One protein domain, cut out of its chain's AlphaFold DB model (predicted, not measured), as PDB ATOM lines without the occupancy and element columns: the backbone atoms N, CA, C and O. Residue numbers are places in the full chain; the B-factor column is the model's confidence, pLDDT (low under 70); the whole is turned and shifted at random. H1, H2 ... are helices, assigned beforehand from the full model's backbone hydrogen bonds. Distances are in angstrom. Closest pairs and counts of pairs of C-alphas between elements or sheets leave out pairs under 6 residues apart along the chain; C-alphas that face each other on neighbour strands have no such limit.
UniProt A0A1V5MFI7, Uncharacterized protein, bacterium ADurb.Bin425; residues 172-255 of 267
ATOM      1  N   ARG A 172     -33.446   9.153 -21.677       78.94
ATOM      2  CA  ARG A 172     -32.173   9.685 -21.183       78.94
ATOM      3  C   ARG A 172     -31.770   9.124 -19.810       78.94
ATOM      4  O   ARG A 172     -30.583   8.954 -19.558       78.94
ATOM      5  N   LYS A 173     -32.738   8.809 -18.943       79.25
ATOM      6  CA  LYS A 173     -32.489   8.148 -17.648       79.25
ATOM      7  C   LYS A 173     -32.115   6.676 -17.841       79.25
ATOM      8  O   LYS A 173     -31.294   6.170 -17.084       79.25
ATOM      9  N   SER A 174     -32.670   5.999 -18.851       76.25
ATOM     10  CA  SER A 174     -32.319   4.600 -19.139       76.25
ATOM     11  C   SER A 174     -30.927   4.451 -19.760       76.25
ATOM     12  O   SER A 174     -30.248   3.469 -19.472       76.25
ATOM     13  N   LEU A 175     -30.453   5.451 -20.517       78.81
ATOM     14  CA  LEU A 175     -29.095   5.485 -21.085       78.81
ATOM     15  C   LEU A 175     -27.971   5.518 -20.036       78.81
ATOM     16  O   LEU A 175     -26.820   5.261 -20.380       78.81
ATOM     17  N   LEU A 176     -28.281   5.785 -18.760       78.38
ATOM     18  CA  LEU A 176     -27.317   5.602 -17.667       78.38
ATOM     19  C   LEU A 176     -26.930   4.125 -17.458       78.38
ATOM     20  O   LEU A 176     -25.873   3.842 -16.890       78.38
ATOM     21  N   GLY A 177     -27.750   3.200 -17.965       74.06
ATOM     22  CA  GLY A 177     -27.509   1.763 -17.946       74.06
ATOM     23  C   GLY A 177     -27.549   1.147 -16.546       74.06
ATOM     24  O   GLY A 177     -27.760   1.818 -15.537       74.06
ATOM     25  N   GLU A 178     -27.296  -0.159 -16.487       73.00
ATOM     26  CA  GLU A 178     -27.363  -0.957 -15.255       73.00
ATOM     27  C   GLU A 178     -25.995  -1.140 -14.580       73.00
ATOM     28  O   GLU A 178     -25.717  -2.142 -13.915       73.00
ATOM     29  N   THR A 179     -25.100  -0.163 -14.732       76.44
ATOM     30  CA  THR A 179     -23.874  -0.120 -13.918       76.44
ATOM     31  C   THR A 179     -24.173   0.356 -12.508       76.44
ATOM     32  O   THR A 179     -25.175   1.027 -12.270       76.44
ATOM     33  N   LYS A 180     -23.264   0.077 -11.565       77.69
ATOM     34  CA  LYS A 180     -23.353   0.639 -10.210       77.69
ATOM     35  C   LYS A 180     -23.418   2.172 -10.255       77.69
ATOM     36  O   LYS A 180     -24.295   2.759  -9.631       77.69
ATOM     37  N   ALA A 181     -22.550   2.798 -11.056       84.25
ATOM     38  CA  ALA A 181     -22.564   4.241 -11.294       84.25
ATOM     39  C   ALA A 181     -23.888   4.724 -11.910       84.25
ATOM     40  O   ALA A 181     -24.492   5.671 -11.412       84.25
ATOM     41  N   GLY A 182     -24.360   4.047 -12.958       81.69
ATOM     42  CA  GLY A 182     -25.606   4.360 -13.653       81.69
ATOM     43  C   GLY A 182     -26.820   4.336 -12.732       81.69
ATOM     44  O   GLY A 182     -27.576   5.305 -12.711       81.69
ATOM     45  N   ARG A 183     -26.954   3.288 -11.906       78.62
ATOM     46  CA  ARG A 183     -28.024   3.170 -10.904       78.62
ATOM     47  C   ARG A 183     -27.976   4.299  -9.880       78.62
ATOM     48  O   ARG A 183     -28.959   5.011  -9.735       78.62
ATOM     49  N   ILE A 184     -26.820   4.525  -9.254       84.50
ATOM     50  CA  ILE A 184     -26.666   5.555  -8.216       84.50
ATOM     51  C   ILE A 184     -27.030   6.946  -8.753       84.50
ATOM     52  O   ILE A 184     -27.812   7.669  -8.138       84.50
ATOM     53  N   PHE A 185     -26.508   7.329  -9.922       88.38
ATOM     54  CA  PHE A 185     -26.813   8.645 -10.486       88.38
ATOM     55  C   PHE A 185     -28.229   8.748 -11.061       88.38
ATOM     56  O   PHE A 185     -28.793   9.844 -11.089       88.38
ATOM     57  N   ARG A 186     -28.837   7.631 -11.477       86.19
ATOM     58  CA  ARG A 186     -30.257   7.581 -11.841       86.19
ATOM     59  C   ARG A 186     -31.145   7.794 -10.621       86.19
ATOM     60  O   ARG A 186     -32.103   8.553 -10.731       86.19
ATOM     61  N   ASP A 187     -30.803   7.218  -9.475       81.25
ATOM     62  CA  ASP A 187     -31.554   7.402  -8.230       81.25
ATOM     63  C   ASP A 187     -31.493   8.856  -7.757       81.25
ATOM     64  O   ASP A 187     -32.526   9.440  -7.433       81.25
ATOM     65  N   ILE A 188     -30.313   9.485  -7.814       86.69
ATOM     66  CA  ILE A 188     -30.168  10.928  -7.551       86.69
ATOM     67  C   ILE A 188     -31.038  11.735  -8.522       86.69
ATOM     68  O   ILE A 188     -31.738  12.654  -8.107       86.69
ATOM     69  N   TRP A 189     -31.055  11.375  -9.810       87.00
ATOM     70  CA  TRP A 189     -31.897  12.058 -10.793       87.00
ATOM     71  C   TRP A 189     -33.398  11.887 -10.503       87.00
ATOM     72  O   TRP A 189     -34.175  12.825 -10.666       87.00
ATOM     73  N   LEU A 190     -33.832  10.709 -10.060       81.75
ATOM     74  CA  LEU A 190     -35.239  10.447  -9.753       81.75
ATOM     75  C   LEU A 190     -35.734  11.177  -8.497       81.75
ATOM     76  O   LEU A 190     -36.928  11.450  -8.421       81.75
ATOM     77  N   ARG A 191     -34.843  11.536  -7.565       81.12
ATOM     78  CA  ARG A 191     -35.180  12.348  -6.380       81.12
ATOM     79  C   ARG A 191     -35.475  13.816  -6.705       81.12
ATOM     80  O   ARG A 191     -36.192  14.453  -5.948       81.12
ATOM     81  N   GLY A 192     -34.962  14.334  -7.823       82.50
ATOM     82  CA  GLY A 192     -35.156  15.727  -8.239       82.50
ATOM     83  C   GLY A 192     -33.973  16.645  -7.915       82.50
ATOM     84  O   GLY A 192     -33.023  16.254  -7.240       82.50
ATOM     85  N   GLU A 193     -34.014  17.859  -8.466       86.69
ATOM     86  CA  GLU A 193     -32.923  18.840  -8.370       86.69
ATOM     87  C   GLU A 193     -32.790  19.430  -6.962       86.69
ATOM     88  O   GLU A 193     -31.672  19.518  -6.454       86.69
ATOM     89  N   ASP A 194     -33.915  19.733  -6.313       83.81
ATOM     90  CA  ASP A 194     -33.964  20.385  -4.995       83.81
ATOM     91  C   ASP A 194     -33.272  19.559  -3.904       83.81
ATOM     92  O   ASP A 194     -32.621  20.091  -3.008       83.81
ATOM     93  N   LEU A 195     -33.352  18.231  -4.017       81.00
ATOM     94  CA  LEU A 195     -32.739  17.290  -3.078       81.00
ATOM     95  C   LEU A 195     -31.303  16.905  -3.462       81.00
ATOM     96  O   LEU A 195     -30.659  16.125  -2.760       81.00
ATOM     97  N   CYS A 196     -30.776  17.410  -4.579       87.06
ATOM     98  CA  CYS A 196     -29.439  17.082  -5.052       87.06
ATOM     99  C   CYS A 196     -28.419  18.085  -4.515       87.06
ATOM    100  O   CYS A 196     -28.121  19.093  -5.152       87.06
ATOM    101  N   THR A 197     -27.818  17.810  -3.360       90.19
ATOM    102  CA  THR A 197     -26.722  18.638  -2.833       90.19
ATOM    103  C   THR A 197     -25.367  18.229  -3.419       90.19
ATOM    104  O   THR A 197     -25.182  17.119  -3.926       90.19
ATOM    105  N   GLN A 198     -24.388  19.139  -3.356       89.94
ATOM    106  CA  GLN A 198     -23.005  18.844  -3.748       89.94
ATOM    107  C   GLN A 198     -22.436  17.660  -2.954       89.94
ATOM    108  O   GLN A 198     -21.717  16.843  -3.527       89.94
ATOM    109  N   GLU A 199     -22.785  17.549  -1.670       90.62
ATOM    110  CA  GLU A 199     -22.316  16.464  -0.814       90.62
ATOM    111  C   GLU A 199     -22.870  15.117  -1.274       90.62
ATOM    112  O   GLU A 199     -22.085  14.213  -1.532       90.62
ATOM    113  N   ILE A 200     -24.176  15.013  -1.553       90.62
ATOM    114  CA  ILE A 200     -24.790  13.771  -2.059       90.62
ATOM    115  C   ILE A 200     -24.074  13.266  -3.318       90.62
ATOM    116  O   ILE A 200     -23.767  12.078  -3.428       90.62
ATOM    117  N   VAL A 201     -23.758  14.162  -4.259       91.44
ATOM    118  CA  VAL A 201     -23.031  13.803  -5.488       91.44
ATOM    119  C   VAL A 201     -21.593  13.359  -5.186       91.44
ATOM    120  O   VAL A 201     -21.113  12.396  -5.795       91.44
ATOM    121  N   ARG A 202     -20.900  14.014  -4.245       90.50
ATOM    122  CA  ARG A 202     -19.529  13.653  -3.842       90.50
ATOM    123  C   ARG A 202     -19.484  12.324  -3.103       90.50
ATOM    124  O   ARG A 202     -18.666  11.485  -3.474       90.50
ATOM    125  N   THR A 203     -20.366  12.100  -2.132       91.50
ATOM    126  CA  THR A 203     -20.471  10.832  -1.398       91.50
ATOM    127  C   THR A 203     -20.812   9.692  -2.357       91.50
ATOM    128  O   THR A 203     -20.156   8.648  -2.348       91.50
ATOM    129  N   ALA A 204     -21.768   9.913  -3.268       90.75
ATOM    130  CA  ALA A 204     -22.116   8.956  -4.312       90.75
ATOM    131  C   ALA A 204     -20.907   8.607  -5.188       90.75
ATOM    132  O   ALA A 204     -20.601   7.428  -5.362       90.75
ATOM    133  N   TYR A 205     -20.169   9.603  -5.683       91.19
ATOM    134  CA  TYR A 205     -18.960   9.376  -6.479       91.19
ATOM    135  C   TYR A 205     -17.841   8.681  -5.681       91.19
ATOM    136  O   TYR A 205     -17.154   7.798  -6.205       91.19
ATOM    137  N   ALA A 206     -17.662   9.037  -4.408       89.81
ATOM    138  CA  ALA A 206     -16.667   8.438  -3.523       89.81
ATOM    139  C   ALA A 206     -16.960   6.954  -3.242       89.81
ATOM    140  O   ALA A 206     -16.025   6.154  -3.214       89.81
ATOM    141  N   SER A 207     -18.236   6.565  -3.154       90.94
ATOM    142  CA  SER A 207     -18.675   5.168  -2.961       90.94
ATOM    143  C   SER A 207     -18.387   4.231  -4.151       90.94
ATOM    144  O   SER A 207     -18.515   3.003  -4.051       90.94
ATOM    145  N   LEU A 208     -18.024   4.798  -5.308       87.94
ATOM    146  CA  LEU A 208     -17.730   4.043  -6.522       87.94
ATOM    147  C   LEU A 208     -16.300   3.503  -6.525       87.94
ATOM    148  O   LEU A 208     -15.354   4.185  -6.122       87.94
ATOM    149  N   SER A 209     -16.143   2.294  -7.071       86.06
ATOM    150  CA  SER A 209     -14.830   1.710  -7.347       86.06
ATOM    151  C   SER A 209     -14.068   2.544  -8.385       86.06
ATOM    152  O   SER A 209     -14.669   3.289  -9.164       86.06
ATOM    153  N   ARG A 210     -12.739   2.386  -8.469       79.50
ATOM    154  CA  ARG A 210     -11.929   3.065  -9.500       79.50
ATOM    155  C   ARG A 210     -12.476   2.814 -10.910       79.50
ATOM    156  O   ARG A 210     -12.584   3.755 -11.689       79.50
ATOM    157  N   LYS A 211     -12.872   1.573 -11.208       80.19
ATOM    158  CA  LYS A 211     -13.452   1.175 -12.498       80.19
ATOM    159  C   LYS A 211     -14.790   1.869 -12.764       80.19
ATOM    160  O   LYS A 211     -14.996   2.389 -13.853       80.19
ATOM    161  N   ASP A 212     -15.673   1.936 -11.769       80.62
ATOM    162  CA  ASP A 212     -16.972   2.603 -11.913       80.62
ATOM    163  C   ASP A 212     -16.831   4.125 -12.060       80.62
ATOM    164  O   ASP A 212     -17.570   4.738 -12.826       80.62
ATOM    165  N   ARG A 213     -15.846   4.747 -11.398       84.06
ATOM    166  CA  ARG A 213     -15.542   6.180 -11.571       84.06
ATOM    167  C   ARG A 213     -15.129   6.515 -13.006       84.06
ATOM    168  O   ARG A 213     -15.506   7.569 -13.510       84.06
ATOM    169  N   GLN A 214     -14.421   5.615 -13.692       81.75
ATOM    170  CA  GLN A 214     -14.101   5.798 -15.114       81.75
ATOM    171  C   GLN A 214     -15.368   5.796 -15.987       81.75
ATOM    172  O   GLN A 214     -15.464   6.570 -16.937       81.75
ATOM    173  N   VAL A 215     -16.379   4.994 -15.633       81.06
ATOM    174  CA  VAL A 215     -17.675   4.971 -16.333       81.06
ATOM    175  C   VAL A 215     -18.393   6.314 -16.205       81.06
ATOM    176  O   VAL A 215     -18.951   6.798 -17.190       81.06
ATOM    177  N   VAL A 216     -18.328   6.963 -15.036       86.12
ATOM    178  CA  VAL A 216     -19.001   8.252 -14.772       86.12
ATOM    179  C   VAL A 216     -18.639   9.325 -15.803       86.12
ATOM    180  O   VAL A 216     -19.522  10.066 -16.235       86.12
ATOM    181  N   ALA A 217     -17.382   9.375 -16.256       83.12
ATOM    182  CA  ALA A 217     -16.947  10.316 -17.291       83.12
ATOM    183  C   ALA A 217     -17.781  10.178 -18.577       83.12
ATOM    184  O   ALA A 217     -18.263  11.169 -19.124       83.12
ATOM    185  N   SER A 218     -18.029   8.937 -19.011       81.12
ATOM    186  CA  SER A 218     -18.857   8.636 -20.184       81.12
ATOM    187  C   SER A 218     -20.354   8.877 -19.954       81.12
ATOM    188  O   SER A 218     -21.081   9.178 -20.901       81.12
ATOM    189  N   LEU A 219     -20.826   8.791 -18.703       85.25
ATOM    190  CA  LEU A 219     -22.225   9.044 -18.340       85.25
ATOM    191  C   LEU A 219     -22.564  10.536 -18.281       85.25
ATOM    192  O   LEU A 219     -23.736  10.899 -18.391       85.25
ATOM    193  N   ARG A 220     -21.560  11.415 -18.153       87.56
ATOM    194  CA  ARG A 220     -21.735  12.874 -18.040       87.56
ATOM    195  C   ARG A 220     -22.569  13.465 -19.180       87.56
ATOM    196  O   ARG A 220     -23.345  14.388 -18.950       87.56
ATOM    197  N   GLN A 221     -22.492  12.884 -20.380       85.31
ATOM    198  CA  GLN A 221     -23.316  13.284 -21.527       85.31
ATOM    199  C   GLN A 221     -24.828  13.082 -21.294       85.31
ATOM    200  O   GLN A 221     -25.638  13.869 -21.782       85.31
ATOM    201  N   PHE A 222     -25.222  12.080 -20.503       87.06
ATOM    202  CA  PHE A 222     -26.622  11.741 -20.225       87.06
ATOM    203  C   PHE A 222     -27.153  12.395 -18.945       87.06
ATOM    204  O   PHE A 222     -28.366  12.542 -18.779       87.06
ATOM    205  N   LEU A 223     -26.278  12.834 -18.042       88.44
ATOM    206  CA  LEU A 223     -26.687  13.435 -16.775       88.44
ATOM    207  C   LEU A 223     -27.283  14.844 -16.960       88.44
ATOM    208  O   LEU A 223     -26.932  15.575 -17.893       88.44
ATOM    209  N   PRO A 224     -28.253  15.244 -16.121       88.94
ATOM    210  CA  PRO A 224     -28.711  16.628 -16.072       88.94
ATOM    211  C   PRO A 224     -27.597  17.543 -15.577       88.94
ATOM    212  O   PRO A 224     -26.700  17.112 -14.854       88.94
ATOM    213  N   GLN A 225     -27.672  18.810 -15.985       85.88
ATOM    214  CA  GLN A 225     -26.613  19.781 -15.732       85.88
ATOM    215  C   GLN A 225     -26.332  19.944 -14.233       85.88
ATOM    216  O   GLN A 225     -25.179  19.923 -13.816       85.88
ATOM    217  N   TRP A 226     -27.385  19.988 -13.419       90.00
ATOM    218  CA  TRP A 226     -27.298  20.113 -11.967       90.00
ATOM    219  C   TRP A 226     -26.665  18.908 -11.253       90.00
ATOM    220  O   TRP A 226     -26.269  19.048 -10.099       90.00
ATOM    221  N   ILE A 227     -26.528  17.745 -11.910       91.31
ATOM    222  CA  ILE A 227     -25.669  16.642 -11.432       91.31
ATOM    223  C   ILE A 227     -24.273  16.780 -12.031       91.31
ATOM    224  O   ILE A 227     -23.283  16.675 -11.311       91.31
ATOM    225  N   SER A 228     -24.174  16.993 -13.350       90.31
ATOM    226  CA  SER A 228     -22.881  16.984 -14.037       90.31
ATOM    227  C   SER A 228     -21.941  18.064 -13.522       90.31
ATOM    228  O   SER A 228     -20.767  17.778 -13.333       90.31
ATOM    229  N   ASP A 229     -22.441  19.265 -13.234       88.06
ATOM    230  CA  ASP A 229     -21.623  20.385 -12.747       88.06
ATOM    231  C   ASP A 229     -21.067  20.132 -11.329       88.06
ATOM    232  O   ASP A 229     -20.077  20.743 -10.939       88.06
ATOM    233  N   LYS A 230     -21.657  19.185 -10.585       89.88
ATOM    234  CA  LYS A 230     -21.238  18.781  -9.233       89.88
ATOM    235  C   LYS A 230     -20.241  17.616  -9.234       89.88
ATOM    236  O   LYS A 230     -19.678  17.285  -8.190       89.88
ATOM    237  N   LEU A 231     -20.015  16.973 -10.380       89.25
ATOM    238  CA  LEU A 231     -19.078  15.857 -10.508       89.25
ATOM    239  C   LEU A 231     -17.628  16.341 -10.615       89.25
ATOM    240  O   LEU A 231     -17.367  17.312 -11.333       89.25
ATOM    241  N   PRO A 232     -16.666  15.607 -10.027       85.25
ATOM    242  CA  PRO A 232     -15.255  15.931 -10.168       85.25
ATOM    243  C   PRO A 232     -14.783  15.820 -11.624       85.25
ATOM    244  O   PRO A 232     -15.445  15.235 -12.492       85.25
ATOM    245  N   LEU A 233     -13.606  16.388 -11.878       79.88
ATOM    246  CA  LEU A 233     -12.904  16.274 -13.151       79.88
ATOM    247  C   LEU A 233     -12.651  14.808 -13.509       79.88
ATOM    248  O   LEU A 233     -12.232  14.001 -12.676       79.88
ATOM    249  N   SER A 234     -12.875  14.482 -14.780       82.25
ATOM    250  CA  SER A 234     -12.594  13.142 -15.286       82.25
ATOM    251  C   SER A 234     -11.078  12.909 -15.363       82.25
ATOM    252  O   SER A 234     -10.350  13.802 -15.808       82.25
ATOM    253  N   PRO A 235     -10.584  11.725 -14.956       82.19
ATOM    254  CA  PRO A 235      -9.173  11.369 -15.079       82.19
ATOM    255  C   PRO A 235      -8.666  11.449 -16.529       82.19
ATOM    256  O   PRO A 235      -9.386  11.112 -17.471       82.19
ATOM    257  N   SER A 236      -7.423  11.906 -16.722       81.88
ATOM    258  CA  SER A 236      -6.869  12.169 -18.064       81.88
ATOM    259  C   SER A 236      -6.784  10.906 -18.935       81.88
ATOM    260  O   SER A 236      -7.028  10.986 -20.135       81.88
ATOM    261  N   ASP A 237      -6.485   9.747 -18.347       79.12
ATOM    262  CA  ASP A 237      -6.479   8.430 -18.999       79.12
ATOM    263  C   ASP A 237      -7.840   8.107 -19.633       79.12
ATOM    264  O   ASP A 237      -7.919   7.738 -20.804       79.12
ATOM    265  N   VAL A 238      -8.927   8.352 -18.900       79.06
ATOM    266  CA  VAL A 238     -10.298   8.129 -19.383       79.06
ATOM    267  C   VAL A 238     -10.646   9.077 -20.528       79.06
ATOM    268  O   VAL A 238     -11.281   8.672 -21.502       79.06
ATOM    269  N   LEU A 239     -10.202  10.331 -20.447       81.56
ATOM    270  CA  LEU A 239     -10.421  11.310 -21.511       81.56
ATOM    271  C   LEU A 239      -9.690  10.926 -22.804       81.56
ATOM    272  O   LEU A 239     -10.261  11.074 -23.881       81.56
ATOM    273  N   GLN A 240      -8.468  10.391 -22.723       80.94
ATOM    274  CA  GLN A 240      -7.745   9.875 -23.898       80.94
ATOM    275  C   GLN A 240      -8.457   8.662 -24.514       80.94
ATOM    276  O   GLN A 240      -8.599   8.565 -25.735       80.94
ATOM    277  N   ILE A 241      -8.979   7.775 -23.666       80.06
ATOM    278  CA  ILE A 241      -9.791   6.628 -24.083       80.06
ATOM    279  C   ILE A 241     -11.054   7.111 -24.823       80.06
ATOM    280  O   ILE A 241     -11.353   6.619 -25.910       80.06
ATOM    281  N   LEU A 242     -11.747   8.137 -24.319       78.81
ATOM    282  CA  LEU A 242     -12.909   8.749 -24.983       78.81
ATOM    283  C   LEU A 242     -12.548   9.467 -26.295       78.81
ATOM    284  O   LEU A 242     -13.306   9.387 -27.263       78.81
ATOM    285  N   LEU A 243     -11.392  10.137 -26.353       81.94
ATOM    286  CA  LEU A 243     -10.900  10.820 -27.555       81.94
ATOM    287  C   LEU A 243     -10.648   9.869 -28.724       81.94
ATOM    288  O   LEU A 243     -10.879  10.245 -29.868       81.94
ATOM    289  N   SER A 244     -10.180   8.650 -28.457       76.50
ATOM    290  CA  SER A 244      -9.879   7.670 -29.512       76.50
ATOM    291  C   SER A 244     -11.127   7.019 -30.127       76.50
ATOM    292  O   SER A 244     -11.045   6.375 -31.176       76.50
ATOM    293  N   ARG A 245     -12.309   7.219 -29.527       72.31
ATOM    294  CA  ARG A 245     -13.568   6.581 -29.939       72.31
ATOM    295  C   ARG A 245     -13.956   6.829 -31.408       72.31
ATOM    296  O   ARG A 245     -14.290   5.844 -32.067       72.31
ATOM    297  N   PRO A 246     -13.902   8.059 -31.964       66.75
ATOM    298  CA  PRO A 246     -14.246   8.295 -33.369       66.75
ATOM    299  C   PRO A 246     -13.313   7.558 -34.341       66.75
ATOM    300  O   PRO A 246     -13.775   6.982 -35.324       66.75
ATOM    301  N   ALA A 247     -12.010   7.514 -34.038       67.62
ATOM    302  CA  ALA A 247     -11.022   6.808 -34.853       67.62
ATOM    303  C   ALA A 247     -11.233   5.284 -34.818       67.62
ATOM    304  O   ALA A 247     -11.157   4.619 -35.848       67.62
ATOM    305  N   ASN A 248     -11.571   4.728 -33.653       62.66
ATOM    306  CA  ASN A 248     -11.801   3.290 -33.495       62.66
ATOM    307  C   ASN A 248     -13.110   2.816 -34.143       62.66
ATOM    308  O   ASN A 248     -13.137   1.731 -34.725       62.66
ATOM    309  N   LEU A 249     -14.171   3.635 -34.102       60.44
ATOM    310  CA  LEU A 249     -15.426   3.373 -34.820       60.44
ATOM    311  C   LEU A 249     -15.201   3.286 -36.333       60.44
ATOM    312  O   LEU A 249     -15.717   2.375 -36.975       60.44
ATOM    313  N   LYS A 250     -14.373   4.180 -36.886       63.75
ATOM    314  CA  LYS A 250     -13.985   4.158 -38.304       63.75
ATOM    315  C   LYS A 250     -13.259   2.863 -38.696       63.75
ATOM    316  O   LYS A 250     -13.434   2.383 -39.808       63.75
ATOM    317  N   ASN A 251     -12.482   2.284 -37.780       65.12
ATOM    318  CA  ASN A 251     -11.664   1.094 -38.030       65.12
ATOM    319  C   ASN A 251     -12.391  -0.235 -37.737       65.12
ATOM    320  O   ASN A 251     -11.745  -1.279 -37.690       65.12
ATOM    321  N   GLY A 252     -13.703  -0.216 -37.461       58.19
ATOM    322  CA  GLY A 252     -14.471  -1.421 -37.116       58.19
ATOM    323  C   GLY A 252     -14.097  -2.053 -35.764       58.19
ATOM    324  O   GLY A 252     -14.573  -3.138 -35.428       58.19
ATOM    325  N   ARG A 253     -13.281  -1.370 -34.948       56.94
ATOM    326  CA  ARG A 253     -12.775  -1.834 -33.643       56.94
ATOM    327  C   ARG A 253     -13.751  -1.540 -32.501       56.94
ATOM    328  O   ARG A 253     -13.382  -1.098 -31.416       56.94
ATOM    329  N   THR A 254     -15.040  -1.779 -32.729       51.72
ATOM    330  CA  THR A 254     -16.112  -1.450 -31.771       51.72
ATOM    331  C   THR A 254     -16.047  -2.314 -30.502       51.72
ATOM    332  O   THR A 254     -16.547  -1.916 -29.452       51.72
ATOM    333  N   ARG A 255     -15.423  -3.502 -30.581       48.06
ATOM    334  CA  ARG A 255     -15.265  -4.446 -29.457       48.06
ATOM    335  C   ARG A 255     -14.219  -4.001 -28.433       48.06
ATOM    336  O   ARG A 255     -14.380  -4.330 -27.260       48.06
TER     337      ARG A 255
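This is residues 172 to 255 of the 267 residues of an uncharacterized protein of bacterium ADurb.Bin425 (UniProt A0A1V5MFI7). A small helical body with a short arm: H1 and H2 lie side by side as a hairpin, H3 meets H1 near the first residues of both to make a V, and the short H4 sits near both helices of the hairpin. From H3 the model reaches outward through H5 to H6, whose residues 246 to 250, with 251 and 252 after them, stick out from the rest. The printed part has 84 residues with six named helices, H1 to H6 in order along the chain, and no named strand; the class is all helix. The whole is compact, with a radius of gyration of the C-alphas of 13.7 A, yet elongated in outline, spanning 44 by 24 by 20 A.

The printed part begins at Arg 172, with C-alpha at (-32.173, 9.685, -21.183). H1, the longest helix, holds residues 180 to 191 and measures 17.1 A from its first C-alpha at (-23.353, 0.639, -10.210) to its last. H2 holds residues 198 to 206 and measures 12.2 A. H3 holds residues 210 to 219 and measures 14.8 A. H4 holds residues 225 to 228 and measures 5.0 A. H5 holds residues 236 to 243 and measures 10.4 A. H6 holds residues 245 to 250, 8.7 A, and ends with C-alpha 250 at (-13.985, 4.158, -38.304).

H1 and H2 touch and form a helical hairpin, at a shallow tilt of 18 degrees, opposite ways; their closest C-alphas, those of Ile 184 and Ala 204, are 6.9 A apart. H1 touches H3 with residues 180 to 182 alone, at a steep tilt of 52 degrees, the same way; the closest C-alphas are those of Ala 181 and Asp 212, 5.9 A apart. H2 and H3 are close but not clearly touching, with the C-alphas of Tyr 205 and Arg 213 closest at 6.9 A. H4 is close to H2 but not clearly touching it, with the C-alphas of Val 201 and Ile 227 closest at 7.1 A. H3 touches H5, the same way at a steep tilt of 41 degrees, with the C-alphas of Gln 214 and Val 238 closest at 6.2 A. H5 and H6 meet only through their link, and H6 is apart from H3. In H1, H2, H5 and H6 every O i to N i+4 pair is within hydrogen-bond range; in H3 it is 4 of 6, and H4 is too short for such a pair.

The C-alphas farthest apart, those of Asp 194 and Asn 251, are 44.3 A from each other. The printed part has no cut and no long link. The mean pLDDT of the printed part is 81.1, and residues 246 to 255 are under 70.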